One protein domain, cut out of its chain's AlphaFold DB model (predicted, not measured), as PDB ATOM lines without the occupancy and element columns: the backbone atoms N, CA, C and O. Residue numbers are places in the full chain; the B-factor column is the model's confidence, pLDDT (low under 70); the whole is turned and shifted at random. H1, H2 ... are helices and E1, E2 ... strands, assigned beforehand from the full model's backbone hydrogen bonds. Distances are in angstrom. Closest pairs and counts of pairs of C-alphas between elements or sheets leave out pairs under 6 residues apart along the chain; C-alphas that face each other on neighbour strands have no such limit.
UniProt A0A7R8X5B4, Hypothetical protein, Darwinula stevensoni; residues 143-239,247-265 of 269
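This is residues 143 to 239 and 247 to 265 of the 269 residues of the protein "Hypothetical protein" of Darwinula stevensoni (UniProt A0A7R8X5B4). With little regular structure, helix H1 lies between the hairpin E1-E2 and the small sheet E3-E4-E5, both antiparallel, while helix H2 is far out on a long link. The 116 printed residues, 42 in named elements of mixed class, run E1 E2 H1 E3 H2 E4 E5. The whole is loose, radius of gyration of the C-alphas 18.1 A, spanning 57 by 38 by 23 A.

In the hairpin of E1, residues 143 to 146, and E2, 160 to 164, N 144 and O 162 are within hydrogen-bond range, 2.7 A. The closest C-alphas of E2 and H1, 179 to 190, are those of Leu 160 and Trp 185, 7.5 A. E3, 198 to 201, neighbours E4, 252 to 255, with N 200 and O 253 at 2.9 A; E4 and E5, 261 to 263, are a hairpin, N 262 and O 254 at 2.8 A. H2, 222 to 231, is apart from H1; in both every O i to N i+4 pair is within range.

E1 begins at C-alpha 143 (168.031, 183.069, 207.553); E5 ends at C-alpha 263 (148.572, 164.060, 201.216). From first to last C-alpha H1 spans 14.8 A, H2 14.2 A.

Residues 240 to 246 are not printed, a C-alpha gap of 23.7 A; residues 247 to 265 have pLDDT under 70.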
ATOM      1  N   ILE A 143     168.496 183.870 206.426       81.50
ATOM      2  CA  ILE A 143     168.031 183.069 207.553       81.50
ATOM      3  C   ILE A 143     166.617 182.620 207.200       81.50
ATOM      4  O   ILE A 143     165.801 183.429 206.761       81.50
ATOM      5  N   ILE A 144     166.350 181.332 207.351       82.25
ATOM      6  CA  ILE A 144     165.059 180.698 207.137       82.25
ATOM      7  C   ILE A 144     164.559 180.273 208.510       82.25
ATOM      8  O   ILE A 144     165.277 179.615 209.262       82.25
ATOM      9  N   ILE A 145     163.337 180.681 208.831       87.19
ATOM     10  CA  ILE A 145     162.674 180.363 210.091       87.19
ATOM     11  C   ILE A 145     161.550 179.388 209.774       87.19
ATOM     12  O   ILE A 145     160.652 179.714 209.001       87.19
ATOM     13  N   LEU A 146     161.607 178.206 210.374       88.31
ATOM     14  CA  LEU A 146     160.549 177.210 210.318       88.31
ATOM     15  C   LEU A 146     159.932 177.097 211.709       88.31
ATOM     16  O   LEU A 146     160.645 176.874 212.682       88.31
ATOM     17  N   HIS A 147     158.623 177.292 211.824       91.12
ATOM     18  CA  HIS A 147     157.926 177.181 213.100       91.12
ATOM     19  C   HIS A 147     156.465 176.797 212.877       91.12
ATOM     20  O   HIS A 147     155.868 177.188 211.873       91.12
ATOM     21  N   THR A 148     155.886 176.047 213.813       89.25
ATOM     22  CA  THR A 148     154.503 175.578 213.722       89.25
ATOM     23  C   THR A 148     153.622 176.352 214.686       89.25
ATOM     24  O   THR A 148     153.871 176.370 215.891       89.25
ATOM     25  N   GLY A 149     152.573 176.974 214.155       89.06
ATOM     26  CA  GLY A 149     151.517 177.618 214.931       89.06
ATOM     27  C   GLY A 149     150.206 176.840 214.859       89.06
ATOM     28  O   GLY A 149     149.937 176.138 213.887       89.06
ATOM     29  N   SER A 150     149.380 176.994 215.887       84.25
ATOM     30  CA  SER A 150     148.012 176.480 215.978       84.25
ATOM     31  C   SER A 150     147.061 177.590 216.443       84.25
ATOM     32  O   SER A 150     147.500 178.687 216.794       84.25
ATOM     33  N   ALA A 151     145.758 177.302 216.517       82.19
ATOM     34  CA  ALA A 151     144.780 178.230 217.094       82.19
ATOM     35  C   ALA A 151     145.061 178.568 218.575       82.19
ATOM     36  O   ALA A 151     144.672 179.633 219.042       82.19
ATOM     37  N   ALA A 152     145.762 177.688 219.300       83.00
ATOM     38  CA  ALA A 152     146.173 177.899 220.689       83.00
ATOM     39  C   ALA A 152     147.525 178.632 220.824       83.00
ATOM     40  O   ALA A 152     148.001 178.846 221.937       83.00
ATOM     41  N   GLY A 153     148.150 179.018 219.706       87.94
ATOM     42  CA  GLY A 153     149.468 179.649 219.666       87.94
ATOM     43  C   GLY A 153     150.558 178.732 219.109       87.94
ATOM     44  O   GLY A 153     150.279 177.747 218.422       87.94
ATOM     45  N   TRP A 154     151.813 179.092 219.372       89.81
ATOM     46  CA  TRP A 154     152.994 178.394 218.862       89.81
ATOM     47  C   TRP A 154     153.193 177.034 219.525       89.81
ATOM     48  O   TRP A 154     153.140 176.921 220.750       89.81
ATOM     49  N   LEU A 155     153.468 176.009 218.717       87.38
ATOM     50  CA  LEU A 155     153.777 174.680 219.227       87.38
ATOM     51  C   LEU A 155     155.217 174.677 219.769       87.38
ATOM     52  O   LEU A 155     156.148 174.976 219.006       87.38
ATOM     53  N   PRO A 156     155.433 174.366 221.060       87.31
ATOM     54  CA  PRO A 156     156.762 174.405 221.659       87.31
ATOM     55  C   PRO A 156     157.710 173.421 220.962       87.31
ATOM     56  O   PRO A 156     157.281 172.421 220.395       87.31
ATOM     57  N   ASN A 157     159.011 173.727 220.989       88.94
ATOM     58  CA  ASN A 157     160.086 172.909 220.405       88.94
ATOM     59  C   ASN A 157     159.966 172.628 218.895       88.94
ATOM     60  O   ASN A 157     160.574 171.687 218.396       88.94
ATOM     61  N   THR A 158     159.226 173.455 218.148       89.62
ATOM     62  CA  THR A 158     159.138 173.348 216.679       89.62
ATOM     63  C   THR A 158     159.849 174.464 215.920       89.62
ATOM     64  O   THR A 158     159.733 174.532 214.699       89.62
ATOM     65  N   LEU A 159     160.561 175.355 216.614       90.50
ATOM     66  CA  LEU A 159     161.346 176.412 215.981       90.50
ATOM     67  C   LEU A 159     162.646 175.828 215.421       90.50
ATOM     68  O   LEU A 159     163.421 175.251 216.172       90.50
ATOM     69  N   LEU A 160     162.886 176.021 214.128       88.00
ATOM     70  CA  LEU A 160     164.142 175.702 213.462       88.00
ATOM     71  C   LEU A 160     164.646 176.919 212.698       88.00
ATOM     72  O   LEU A 160     163.942 177.479 211.854       88.00
ATOM     73  N   LEU A 161     165.893 177.290 212.963       87.62
ATOM     74  CA  LEU A 161     166.591 178.357 212.263       87.62
ATOM     75  C   LEU A 161     167.646 177.756 211.333       87.62
ATOM     76  O   LEU A 161     168.598 177.124 211.780       87.62
ATOM     77  N   SER A 162     167.519 177.984 210.027       83.69
ATOM     78  CA  SER A 162     168.571 177.656 209.063       83.69
ATOM     79  C   SER A 162     169.178 178.929 208.487       83.69
ATOM     80  O   SER A 162     168.502 179.933 208.297       83.69
ATOM     81  N   SER A 163     170.478 178.925 208.235       82.62
ATOM     82  CA  SER A 163     171.225 180.060 207.712       82.62
ATOM     83  C   SER A 163     172.052 179.617 206.518       82.62
ATOM     84  O   SER A 163     172.733 178.596 206.548       82.62
ATOM     85  N   TRP A 164     172.013 180.393 205.445       78.56
ATOM     86  CA  TRP A 164     172.836 180.153 204.270       78.56
ATOM     87  C   TRP A 164     173.838 181.278 204.111       78.56
ATOM     88  O   TRP A 164     173.465 182.454 204.078       78.56
ATOM     89  N   ASN A 165     175.107 180.901 203.958       74.44
ATOM     90  CA  ASN A 165     176.208 181.829 203.712       74.44
ATOM     91  C   ASN A 165     176.454 182.823 204.875       74.44
ATOM     92  O   ASN A 165     177.009 183.906 204.678       74.44
ATOM     93  N   ILE A 166     176.040 182.459 206.098       76.19
ATOM     94  CA  ILE A 166     176.284 183.218 207.333       76.19
ATOM     95  C   ILE A 166     177.193 182.392 208.241       76.19
ATOM     96  O   ILE A 166     176.743 181.461 208.899       76.19
ATOM     97  N   THR A 167     178.477 182.745 208.253       71.81
ATOM     98  CA  THR A 167     179.523 182.062 209.031       71.81
ATOM     99  C   THR A 167     179.384 182.265 210.538       71.81
ATOM    100  O   THR A 167     179.720 181.368 211.299       71.81
ATOM    101  N   GLU A 168     178.857 183.411 210.969       71.62
ATOM    102  CA  GLU A 168     178.582 183.726 212.374       71.62
ATOM    103  C   GLU A 168     177.072 183.901 212.558       71.62
ATOM    104  O   GLU A 168     176.530 184.997 212.410       71.62
ATOM    105  N   SER A 169     176.361 182.802 212.804       70.81
ATOM    106  CA  SER A 169     174.938 182.838 213.152       70.81
ATOM    107  C   SER A 169     174.639 181.869 214.288       70.81
ATOM    108  O   SER A 169     175.238 180.805 214.369       70.81
ATOM    109  N   GLY A 170     173.691 182.221 215.156       68.19
ATOM    110  CA  GLY A 170     173.131 181.302 216.155       68.19
ATOM    111  C   GLY A 170     172.035 180.403 215.578       68.19
ATOM    112  O   GLY A 170     171.108 180.052 216.296       68.19
ATOM    113  N   ALA A 171     172.069 180.138 214.269       69.62
ATOM    114  CA  ALA A 171     171.090 179.293 213.604       69.62
ATOM    115  C   ALA A 171     171.431 177.819 213.848       69.62
ATOM    116  O   ALA A 171     172.601 177.444 213.827       69.62
ATOM    117  N   ASP A 172     170.412 176.979 214.003       74.25
ATOM    118  CA  ASP A 172     170.570 175.539 214.237       74.25
ATOM    119  C   ASP A 172     171.253 174.828 213.060       74.25
ATOM    120  O   ASP A 172     171.849 173.762 213.211       74.25
ATOM    121  N   CYS A 173     171.153 175.403 211.859       71.69
ATOM    122  CA  CYS A 173     171.731 174.856 210.640       71.69
ATOM    123  C   CYS A 173     172.458 175.934 209.826       71.69
ATOM    124  O   CYS A 173     171.886 176.971 209.505       71.69
ATOM    125  N   HIS A 174     173.691 175.655 209.391       73.31
ATOM    126  CA  HIS A 174     174.471 176.511 208.478       73.31
ATOM    127  C   HIS A 174     174.345 176.078 207.009       73.31
ATOM    128  O   HIS A 174     175.322 176.031 206.261       73.31
ATOM    129  N   SER A 175     173.136 175.700 206.598       72.25
ATOM    130  CA  SER A 175     172.826 175.369 205.209       72.25
ATOM    131  C   SER A 175     171.461 175.912 204.792       72.25
ATOM    132  O   SER A 175     170.628 176.303 205.616       72.25
ATOM    133  N   ASP A 176     171.250 175.964 203.479       74.56
ATOM    134  CA  ASP A 176     169.971 176.342 202.902       74.56
ATOM    135  C   ASP A 176     168.901 175.296 203.233       74.56
ATOM    136  O   ASP A 176     169.205 174.103 203.363       74.56
ATOM    137  N   MET A 177     167.646 175.738 203.326       80.00
ATOM    138  CA  MET A 177     166.523 174.831 203.528       80.00
ATOM    139  C   MET A 177     166.436 173.872 202.345       80.00
ATOM    140  O   MET A 177     166.393 174.273 201.181       80.00
ATOM    141  N   ASN A 178     166.422 172.583 202.654       81.81
ATOM    142  CA  ASN A 178     166.343 171.514 201.675       81.81
ATOM    143  C   ASN A 178     165.378 170.432 202.166       81.81
ATOM    144  O   ASN A 178     164.994 170.409 203.336       81.81
ATOM    145  N   SER A 179     164.995 169.525 201.269       79.44
ATOM    146  CA  SER A 179     164.010 168.485 201.571       79.44
ATOM    147  C   SER A 179     164.441 167.551 202.701       79.44
ATOM    148  O   SER A 179     163.600 167.113 203.476       79.44
ATOM    149  N   SER A 180     165.738 167.262 202.843       81.06
ATOM    150  CA  SER A 180     166.249 166.417 203.929       81.06
ATOM    151  C   SER A 180     166.139 167.111 205.285       81.06
ATOM    152  O   SER A 180     165.714 166.492 206.255       81.06
ATOM    153  N   LEU A 181     166.491 168.399 205.352       83.31
ATOM    154  CA  LEU A 181     166.382 169.190 206.576       83.31
ATOM    155  C   LEU A 181     164.918 169.353 207.000       83.31
ATOM    156  O   LEU A 181     164.591 169.162 208.170       83.31
ATOM    157  N   PHE A 182     164.039 169.630 206.036       86.44
ATOM    158  CA  PHE A 182     162.599 169.708 206.263       86.44
ATOM    159  C   PHE A 182     162.033 168.381 206.790       86.44
ATOM    160  O   PHE A 182     161.296 168.367 207.768       86.44
ATOM    161  N   GLU A 183     162.425 167.250 206.202       84.75
ATOM    162  CA  GLU A 183     161.978 165.924 206.642       84.75
ATOM    163  C   GLU A 183     162.431 165.593 208.075       84.75
ATOM    164  O   GLU A 183     161.655 165.052 208.863       84.75
ATOM    165  N   ILE A 184     163.668 165.953 208.435       85.25
ATOM    166  CA  ILE A 184     164.178 165.800 209.806       85.25
ATOM    167  C   ILE A 184     163.363 166.657 210.775       85.25
ATOM    168  O   ILE A 184     162.987 166.168 211.839       85.25
ATOM    169  N   TRP A 185     163.069 167.904 210.408       88.31
ATOM    170  CA  TRP A 185     162.248 168.798 211.218       88.31
ATOM    171  C   TRP A 185     160.833 168.252 211.427       88.31
ATOM    172  O   TRP A 185     160.356 168.209 212.560       88.31
ATOM    173  N   VAL A 186     160.189 167.756 210.364       87.44
ATOM    174  CA  VAL A 186     158.857 167.144 210.468       87.44
ATOM    175  C   VAL A 186     158.895 165.964 211.440       87.44
ATOM    176  O   VAL A 186     158.092 165.905 212.366       87.44
ATOM    177  N   LYS A 187     159.853 165.047 211.271       84.62
ATOM    178  CA  LYS A 187     159.927 163.819 212.073       84.62
ATOM    179  C   LYS A 187     160.288 164.064 213.535       84.62
ATOM    180  O   LYS A 187     159.673 163.463 214.402       84.62
ATOM    181  N   LYS A 188     161.281 164.916 213.796       84.88
ATOM    182  CA  LYS A 188     161.866 165.082 215.138       84.88
ATOM    183  C   LYS A 188     161.282 166.230 215.945       84.88
ATOM    184  O   LYS A 188     161.425 166.252 217.155       84.88
ATOM    185  N   MET A 189     160.704 167.233 215.291       88.19
ATOM    186  CA  MET A 189     160.228 168.436 215.978       88.19
ATOM    187  C   MET A 189     158.717 168.542 215.866       88.19
ATOM    188  O   MET A 189     158.035 168.612 216.882       88.19
ATOM    189  N   LEU A 190     158.175 168.507 214.650       87.75
ATOM    190  CA  LEU A 190     156.735 168.646 214.453       87.75
ATOM    191  C   LEU A 190     155.963 167.453 215.032       87.75
ATOM    192  O   LEU A 190     155.114 167.666 215.890       87.75
ATOM    193  N   LEU A 191     156.269 166.224 214.599       85.94
ATOM    194  CA  LEU A 191     155.535 165.020 215.014       85.94
ATOM    195  C   LEU A 191     155.692 164.710 216.508       85.94
ATOM    196  O   LEU A 191     154.719 164.335 217.150       85.94
ATOM    197  N   GLU A 192     156.881 164.909 217.080       85.31
ATOM    198  CA  GLU A 192     157.126 164.631 218.504       85.31
ATOM    199  C   GLU A 192     156.383 165.591 219.445       85.31
ATOM    200  O   GLU A 192     156.048 165.217 220.566       85.31
ATOM    201  N   ASN A 193     156.109 166.823 219.002       84.25
ATOM    202  CA  ASN A 193     155.422 167.830 219.816       84.25
ATOM    203  C   ASN A 193     153.926 167.946 219.486       84.25
ATOM    204  O   ASN A 193     153.228 168.779 220.068       84.25
ATOM    205  N   LEU A 194     153.426 167.133 218.554       84.38
ATOM    206  CA  LEU A 194     152.060 167.211 218.062       84.38
ATOM    207  C   LEU A 194     151.078 166.541 219.030       84.38
ATOM    208  O   LEU A 194     151.259 165.398 219.439       84.38
ATOM    209  N   GLN A 195     150.022 167.264 219.405       71.94
ATOM    210  CA  GLN A 195     149.002 166.764 220.324       71.94
ATOM    211  C   GLN A 195     147.791 166.247 219.540       71.94
ATOM    212  O   GLN A 195     146.902 167.018 219.190       71.94
ATOM    213  N   GLY A 196     147.760 164.936 219.294       73.88
ATOM    214  CA  GLY A 196     146.634 164.254 218.649       73.88
ATOM    215  C   GLY A 196     146.547 164.460 217.135       73.88
ATOM    216  O   GLY A 196     147.454 165.005 216.508       73.88
ATOM    217  N   ASP A 197     145.445 163.988 216.554       76.25
ATOM    218  CA  ASP A 197     145.195 164.079 215.114       76.25
ATOM    219  C   ASP A 197     145.021 165.543 214.695       76.25
ATOM    220  O   ASP A 197     144.196 166.275 215.253       76.25
ATOM    221  N   CYS A 198     145.786 165.983 213.694       75.88
ATOM    222  CA  CYS A 198     145.755 167.369 213.247       75.88
ATOM    223  C   CYS A 198     145.838 167.501 211.722       75.88
ATOM    224  O   CYS A 198     146.298 166.616 210.994       75.88
ATOM    225  N   VAL A 199     145.411 168.665 211.234       78.69
ATOM    226  CA  VAL A 199     145.598 169.065 209.839       78.69
ATOM    227  C   VAL A 199     146.733 170.076 209.781       78.69
ATOM    228  O   VAL A 199     146.615 171.174 210.327       78.69
ATOM    229  N   VAL A 200     147.818 169.726 209.093       81.31
ATOM    230  CA  VAL A 200     148.940 170.639 208.876       81.31
ATOM    231  C   VAL A 200     148.788 171.300 207.511       81.31
ATOM    232  O   VAL A 200     148.813 170.655 206.457       81.31
ATOM    233  N   VAL A 201     148.630 172.621 207.536       77.25
ATOM    234  CA  VAL A 201     148.534 173.461 206.341       77.25
ATOM    235  C   VAL A 201     149.864 174.177 206.142       77.25
ATOM    236  O   VAL A 201     150.334 174.879 207.030       77.25
ATOM    237  N   MET A 202     150.472 173.991 204.972       79.62
ATOM    238  CA  MET A 202     151.757 174.588 204.599       79.62
ATOM    239  C   MET A 202     151.676 175.110 203.166       79.62
ATOM    240  O   MET A 202     150.857 174.644 202.368       79.62
ATOM    241  N   ASP A 203     152.531 176.067 202.812       77.19
ATOM    242  CA  ASP A 203     152.672 176.498 201.426       77.19
ATOM    243  C   ASP A 203     153.276 175.379 200.553       77.19
ATOM    244  O   ASP A 203     153.769 174.355 201.029       77.19
ATOM    245  N   ASN A 204     153.204 175.522 199.229       72.19
ATOM    246  CA  ASN A 204     153.699 174.505 198.294       72.19
ATOM    247  C   ASN A 204     155.158 174.782 197.899       72.19
ATOM    248  O   ASN A 204     155.469 174.917 196.712       72.19
ATOM    249  N   ALA A 205     156.044 174.889 198.890       71.50
ATOM    250  CA  ALA A 205     157.461 175.086 198.640       71.50
ATOM    251  C   ALA A 205     158.077 173.853 197.944       71.50
ATOM    252  O   ALA A 205     157.695 172.713 198.243       71.50
ATOM    253  N   PRO A 206     159.063 174.032 197.040       65.06
ATOM    254  CA  PRO A 206     159.677 172.924 196.302       65.06
ATOM    255  C   PRO A 206     160.307 171.845 197.191       65.06
ATOM    256  O   PRO A 206     160.429 170.701 196.762       65.06
ATOM    257  N   TYR A 207     160.712 172.205 198.411       71.25
ATOM    258  CA  TYR A 207     161.371 171.318 199.369       71.25
ATOM    259  C   TYR A 207     160.413 170.618 200.348       71.25
ATOM    260  O   TYR A 207     160.860 169.711 201.042       71.25
ATOM    261  N   HIS A 208     159.121 170.973 200.391       70.38
ATOM    262  CA  HIS A 208     158.146 170.298 201.262       70.38
ATOM    263  C   HIS A 208     157.875 168.838 200.857       70.38
ATOM    264  O   HIS A 208     157.856 167.973 201.731       70.38
ATOM    265  N   PRO A 209     157.686 168.503 199.565       65.06
ATOM    266  CA  PRO A 209     157.474 167.122 199.158       65.06
ATOM    267  C   PRO A 209     158.779 166.461 198.692       65.06
ATOM    268  O   PRO A 209     159.294 166.770 197.616       65.06
ATOM    269  N   ARG A 210     159.247 165.441 199.417       61.97
ATOM    270  CA  ARG A 210     160.049 164.374 198.803       61.97
ATOM    271  C   ARG A 210     159.070 163.358 198.220       61.97
ATOM    272  O   ARG A 210     158.572 162.491 198.928       61.97
ATOM    273  N   ARG A 211     158.721 163.513 196.941       58.88
ATOM    274  CA  ARG A 211     157.887 162.518 196.252       58.88
ATOM    275  C   ARG A 211     158.675 161.215 196.146       58.88
ATOM    276  O   ARG A 211     159.771 161.232 195.594       58.88
ATOM    277  N   ILE A 212     158.120 160.139 196.699       56.31
ATOM    278  CA  ILE A 212     158.667 158.782 196.576       56.31
ATOM    279  C   ILE A 212     158.558 158.346 195.107       56.31
ATOM    280  O   ILE A 212     159.556 157.935 194.524       56.31
ATOM    281  N   ASP A 213     157.407 158.621 194.480       57.88
ATOM    282  CA  ASP A 213     157.172 158.387 193.055       57.88
ATOM    283  C   ASP A 213     157.176 159.706 192.273       57.88
ATOM    284  O   ASP A 213     156.369 160.625 192.484       57.88
ATOM    285  N   GLY A 214     158.142 159.839 191.370       59.53
ATOM    286  CA  GLY A 214     158.318 161.033 190.558       59.53
ATOM    287  C   GLY A 214     157.223 161.164 189.505       59.53
ATOM    288  O   GLY A 214     157.372 160.646 188.405       59.53
ATOM    289  N   ILE A 215     156.159 161.917 189.802       65.06
ATOM    290  CA  ILE A 215     155.169 162.286 188.777       65.06
ATOM    291  C   ILE A 215     155.893 163.056 187.658       65.06
ATOM    292  O   ILE A 215     156.524 164.084 187.950       65.06
ATOM    293  N   PRO A 216     155.778 162.616 186.394       70.19
ATOM    294  CA  PRO A 216     156.409 163.277 185.273       70.19
ATOM    295  C   PRO A 216     156.016 164.751 185.178       70.19
ATOM    296  O   PRO A 216     154.878 165.157 185.430       70.19
ATOM    297  N   THR A 217     156.980 165.577 184.798       63.59
ATOM    298  CA  THR A 217     156.812 167.018 184.603       63.59
ATOM    299  C   THR A 217     156.822 167.354 183.114       63.59
ATOM    300  O   THR A 217     157.116 166.509 182.273       63.59
ATOM    301  N   LYS A 218     156.562 168.618 182.757       58.88
ATOM    302  CA  LYS A 218     156.637 169.077 181.354       58.88
ATOM    303  C   LYS A 218     158.028 168.915 180.720       58.88
ATOM    304  O   LYS A 218     158.136 169.002 179.504       58.88
ATOM    305  N   SER A 219     159.068 168.732 181.533       65.56
ATOM    306  CA  SER A 219     160.448 168.480 181.104       65.56
ATOM    307  C   SER A 219     160.855 167.004 181.172       65.56
ATOM    308  O   SER A 219     161.981 166.689 180.798       65.56
ATOM    309  N   SER A 220     159.994 166.111 181.667       73.44
ATOM    310  CA  SER A 220     160.281 164.673 181.710       73.44
ATOM    311  C   SER A 220     160.304 164.082 180.303       73.44
ATOM    312  O   SER A 220     159.569 164.525 179.418       73.44
ATOM    313  N   SER A 221     161.162 163.083 180.092       75.19
ATOM    314  CA  SER A 221     161.262 162.426 178.792       75.19
ATOM    315  C   SER A 221     160.009 161.593 178.503       75.19
ATOM    316  O   SER A 221     159.292 161.172 179.414       75.19
ATOM    317  N   ARG A 222     159.742 161.324 177.220       70.19
ATOM    318  CA  ARG A 222     158.621 160.467 176.794       70.19
ATOM    319  C   ARG A 222     158.674 159.093 177.466       70.19
ATOM    320  O   ARG A 222     157.637 158.591 177.883       70.19
ATOM    321  N   SER A 223     159.869 158.517 177.596       76.38
ATOM    322  CA  SER A 223     160.080 157.227 178.256       76.38
ATOM    323  C   SER A 223     159.726 157.267 179.739       76.38
ATOM    324  O   SER A 223     159.074 156.346 180.218       76.38
ATOM    325  N   ASP A 224     160.076 158.344 180.447       75.56
ATOM    326  CA  ASP A 224     159.752 158.479 181.873       75.56
ATOM    327  C   ASP A 224     158.241 158.630 182.083       75.56
ATOM    328  O   ASP A 224     157.678 158.062 183.015       75.56
ATOM    329  N   ILE A 225     157.571 159.360 181.183       77.00
ATOM    330  CA  ILE A 225     156.112 159.520 181.198       77.00
ATOM    331  C   ILE A 225     155.417 158.181 180.930       77.00
ATOM    332  O   ILE A 225     154.493 157.826 181.652       77.00
ATOM    333  N   MET A 226     155.859 157.427 179.919       73.81
ATOM    334  CA  MET A 226     155.283 156.114 179.601       73.81
ATOM    335  C   MET A 226     155.497 155.101 180.723       73.81
ATOM    336  O   MET A 226     154.565 154.376 181.059       73.81
ATOM    337  N   LYS A 227     156.692 155.078 181.323       80.00
ATOM    338  CA  LYS A 227     156.999 154.210 182.461       80.00
ATOM    339  C   LYS A 227     156.067 154.504 183.640       80.00
ATOM    340  O   LYS A 227     155.427 153.587 184.134       80.00
ATOM    341  N   PHE A 228     155.923 155.778 184.008       78.06
ATOM    342  CA  PHE A 228     155.022 156.200 185.082       78.06
ATOM    343  C   PHE A 228     153.556 155.836 184.800       78.06
ATOM    344  O   PHE A 228     152.852 155.361 185.683       78.06
ATOM    345  N   LEU A 229     153.073 156.044 183.570       77.44
ATOM    346  CA  LEU A 229     151.689 155.715 183.206       77.44
ATOM    347  C   LEU A 229     151.439 154.201 183.201       77.44
ATOM    348  O   LEU A 229     150.386 153.768 183.661       77.44
ATOM    349  N   GLY A 230     152.417 153.408 182.758       77.56
ATOM    350  CA  GLY A 230     152.365 151.948 182.835       77.56
ATOM    351  C   GLY A 230     152.393 151.419 184.271       77.56
ATOM    352  O   GLY A 230     151.649 150.500 184.584       77.56
ATOM    353  N   GLU A 231     153.190 152.023 185.158       79.44
ATOM    354  CA  GLU A 231     153.238 151.684 186.594       79.44
ATOM    355  C   GLU A 231     151.929 152.016 187.337       79.44
ATOM    356  O   GLU A 231     151.671 151.465 188.404       79.44
ATOM    357  N   HIS A 232     151.087 152.884 186.766       76.19
ATOM    358  CA  HIS A 232     149.781 153.273 187.308       76.19
ATOM    359  C   HIS A 232     148.589 152.705 186.515       76.19
ATOM    360  O   HIS A 232     147.488 153.253 186.601       76.19
ATOM    361  N   ASP A 233     148.794 151.630 185.745       74.44
ATOM    362  CA  ASP A 233     147.760 150.928 184.964       74.44
ATOM    363  C   ASP A 233     146.982 151.821 183.972       74.44
ATOM    364  O   ASP A 233     145.828 151.558 183.618       74.44
ATOM    365  N   VAL A 234     147.612 152.888 183.467       70.88
ATOM    366  CA  VAL A 234     147.027 153.761 182.443       70.88
ATOM    367  C   VAL A 234     147.485 153.312 181.059       70.88
ATOM    368  O   VAL A 234     148.637 153.499 180.664       70.88
ATOM    369  N   ILE A 235     146.551 152.768 180.279       62.25
ATOM    370  CA  ILE A 235     146.788 152.397 178.882       62.25
ATOM    371  C   ILE A 235     146.797 153.667 178.030       62.25
ATOM    372  O   ILE A 235     145.767 154.319 177.851       62.25
ATOM    373  N   VAL A 236     147.959 154.012 177.478       55.88
ATOM    374  CA  VAL A 236     148.098 155.135 176.547       55.88
ATOM    375  C   VAL A 236     148.192 154.604 175.126       55.88
ATOM    376  O   VAL A 236     149.197 154.005 174.746       55.88
ATOM    377  N   LEU A 237     147.144 154.839 174.337       54.78
ATOM    378  CA  LEU A 237     147.172 154.621 172.894       54.78
ATOM    379  C   LEU A 237     148.067 155.695 172.264       54.78
ATOM    380  O   LEU A 237     147.930 156.891 172.541       54.78
ATOM    381  N   GLU A 238     149.048 155.257 171.480       53.59
ATOM    382  CA  GLU A 238     150.196 156.054 171.036       53.59
ATOM    383  C   GLU A 238     149.820 157.248 170.128       53.59
ATOM    384  O   GLU A 238     150.622 158.151 169.886       53.59
ATOM    385  N   ASP A 239     148.562 157.272 169.706       51.97
ATOM    386  CA  ASP A 239     147.921 158.078 168.682       51.97
ATOM    387  C   ASP A 239     146.967 159.170 169.224       51.97
ATOM    388  O   ASP A 239     146.430 159.959 168.447       51.97
ATOM    389  N   ILE A 247     147.395 172.753 185.859       31.42
ATOM    390  CA  ILE A 247     146.606 173.059 187.058       31.42
ATOM    391  C   ILE A 247     147.589 173.224 188.226       31.42
ATOM    392  O   ILE A 247     148.435 172.355 188.438       31.42
ATOM    393  N   LYS A 248     147.515 174.334 188.970       35.06
ATOM    394  CA  LYS A 248     148.310 174.544 190.193       35.06
ATOM    395  C   LYS A 248     147.497 174.092 191.415       35.06
ATOM    396  O   LYS A 248     146.449 174.683 191.651       35.06
ATOM    397  N   PRO A 249     147.938 173.085 192.188       40.34
ATOM    398  CA  PRO A 249     147.258 172.693 193.418       40.34
ATOM    399  C   PRO A 249     147.804 173.447 194.643       40.34
ATOM    400  O   PRO A 249     149.018 173.594 194.801       40.34
ATOM    401  N   THR A 250     146.901 173.857 195.533       35.94
ATOM    402  CA  THR A 250     147.166 174.109 196.960       35.94
ATOM    403  C   THR A 250     147.231 172.750 197.675       35.94
ATOM    404  O   THR A 250     146.499 171.838 197.286       35.94
ATOM    405  N   LYS A 251     148.114 172.561 198.665       54.84
ATOM    406  CA  LYS A 251     148.302 171.266 199.352       54.84
ATOM    407  C   LYS A 251     147.989 171.375 200.842       54.84
ATOM    408  O   LYS A 251     148.396 172.334 201.482       54.84
ATOM    409  N   ALA A 252     147.320 170.359 201.375       44.09
ATOM    410  CA  ALA A 252     147.144 170.125 202.804       44.09
ATOM    411  C   ALA A 252     147.629 168.704 203.127       44.09
ATOM    412  O   ALA A 252     147.461 167.794 202.305       44.09
ATOM    413  N   MET A 253     148.255 168.520 204.289       50.81
ATOM    414  CA  MET A 253     148.661 167.208 204.795       50.81
ATOM    415  C   MET A 253     147.866 166.890 206.060       50.81
ATOM    416  O   MET A 253     147.773 167.715 206.967       50.81
ATOM    417  N   LEU A 254     147.295 165.691 206.109       42.88
ATOM    418  CA  LEU A 254     146.783 165.106 207.342       42.88
ATOM    419  C   LEU A 254     147.919 164.315 207.980       42.88
ATOM    420  O   LEU A 254     148.562 163.516 207.299       42.88
ATOM    421  N   LEU A 255     148.172 164.554 209.261       51.03
ATOM    422  CA  LEU A 255     149.093 163.751 210.056       51.03
ATOM    423  C   LEU A 255     148.248 163.012 211.089       51.03
ATOM    424  O   LEU A 255     147.505 163.651 211.838       51.03
ATOM    425  N   ASP A 256     148.319 161.684 211.094       40.88
ATOM    426  CA  ASP A 256     147.675 160.909 212.149       40.88
ATOM    427  C   ASP A 256     148.532 160.913 213.428       40.88
ATOM    428  O   ASP A 256     149.746 161.139 213.399       40.88
ATOM    429  N   GLY A 257     147.911 160.635 214.575       34.69
ATOM    430  CA  GLY A 257     148.599 160.509 215.864       34.69
ATOM    431  C   GLY A 257     149.595 159.342 215.959       34.69
ATOM    432  O   GLY A 257     150.113 159.076 217.043       34.69
ATOM    433  N   LYS A 258     149.859 158.621 214.859       46.22
ATOM    434  CA  LYS A 258     150.855 157.545 214.744       46.22
ATOM    435  C   LYS A 258     152.057 157.946 213.879       46.22
ATOM    436  O   LYS A 258     153.006 157.168 213.791       46.22
ATOM    437  N   GLY A 259     152.060 159.155 213.314       42.62
ATOM    438  CA  GLY A 259     153.159 159.697 212.515       42.62
ATOM    439  C   GLY A 259     153.074 159.391 211.018       42.62
ATOM    440  O   GLY A 259     154.022 159.698 210.291       42.62
ATOM    441  N   GLU A 260     151.963 158.828 210.543       40.94
ATOM    442  CA  GLU A 260     151.712 158.606 209.121       40.94
ATOM    443  C   GLU A 260     151.160 159.884 208.475       40.94
ATOM    444  O   GLU A 260     150.267 160.560 208.997       40.94
ATOM    445  N   ALA A 261     151.725 160.235 207.319       43.66
ATOM    446  CA  ALA A 261     151.431 161.480 206.627       43.66
ATOM    447  C   ALA A 261     150.639 161.231 205.341       43.66
ATOM    448  O   ALA A 261     151.140 160.634 204.388       43.66
ATOM    449  N   TYR A 262     149.421 161.761 205.281       45.41
ATOM    450  CA  TYR A 262     148.521 161.615 204.142       45.41
ATOM    451  C   TYR A 262     148.416 162.932 203.376       45.41
ATOM    452  O   TYR A 262     148.025 163.973 203.912       45.41
ATOM    453  N   GLN A 263     148.753 162.904 202.088       47.44
ATOM    454  CA  GLN A 263     148.572 164.060 201.216       47.44
ATOM    455  C   GLN A 263     147.107 164.128 200.765       47.44
ATOM    456  O   GLN A 263     146.640 163.236 200.058       47.44
ATOM    457  N   LEU A 264     146.388 165.205 201.096       42.59
ATOM    458  CA  LEU A 264     145.037 165.417 200.572       42.59
ATOM    459  C   LEU A 264     145.114 165.800 199.086       42.59
ATOM    460  O   LEU A 264     145.403 166.943 198.722       42.59
ATOM    461  N   SER A 265     144.876 164.836 198.198       37.31
ATOM    462  CA  SER A 265     144.681 165.083 196.770       37.31
ATOM    463  C   SER A 265     143.207 165.378 196.489       37.31
ATOM    464  O   SER A 265     142.441 164.454 196.262       37.31
TER     465      SER A 265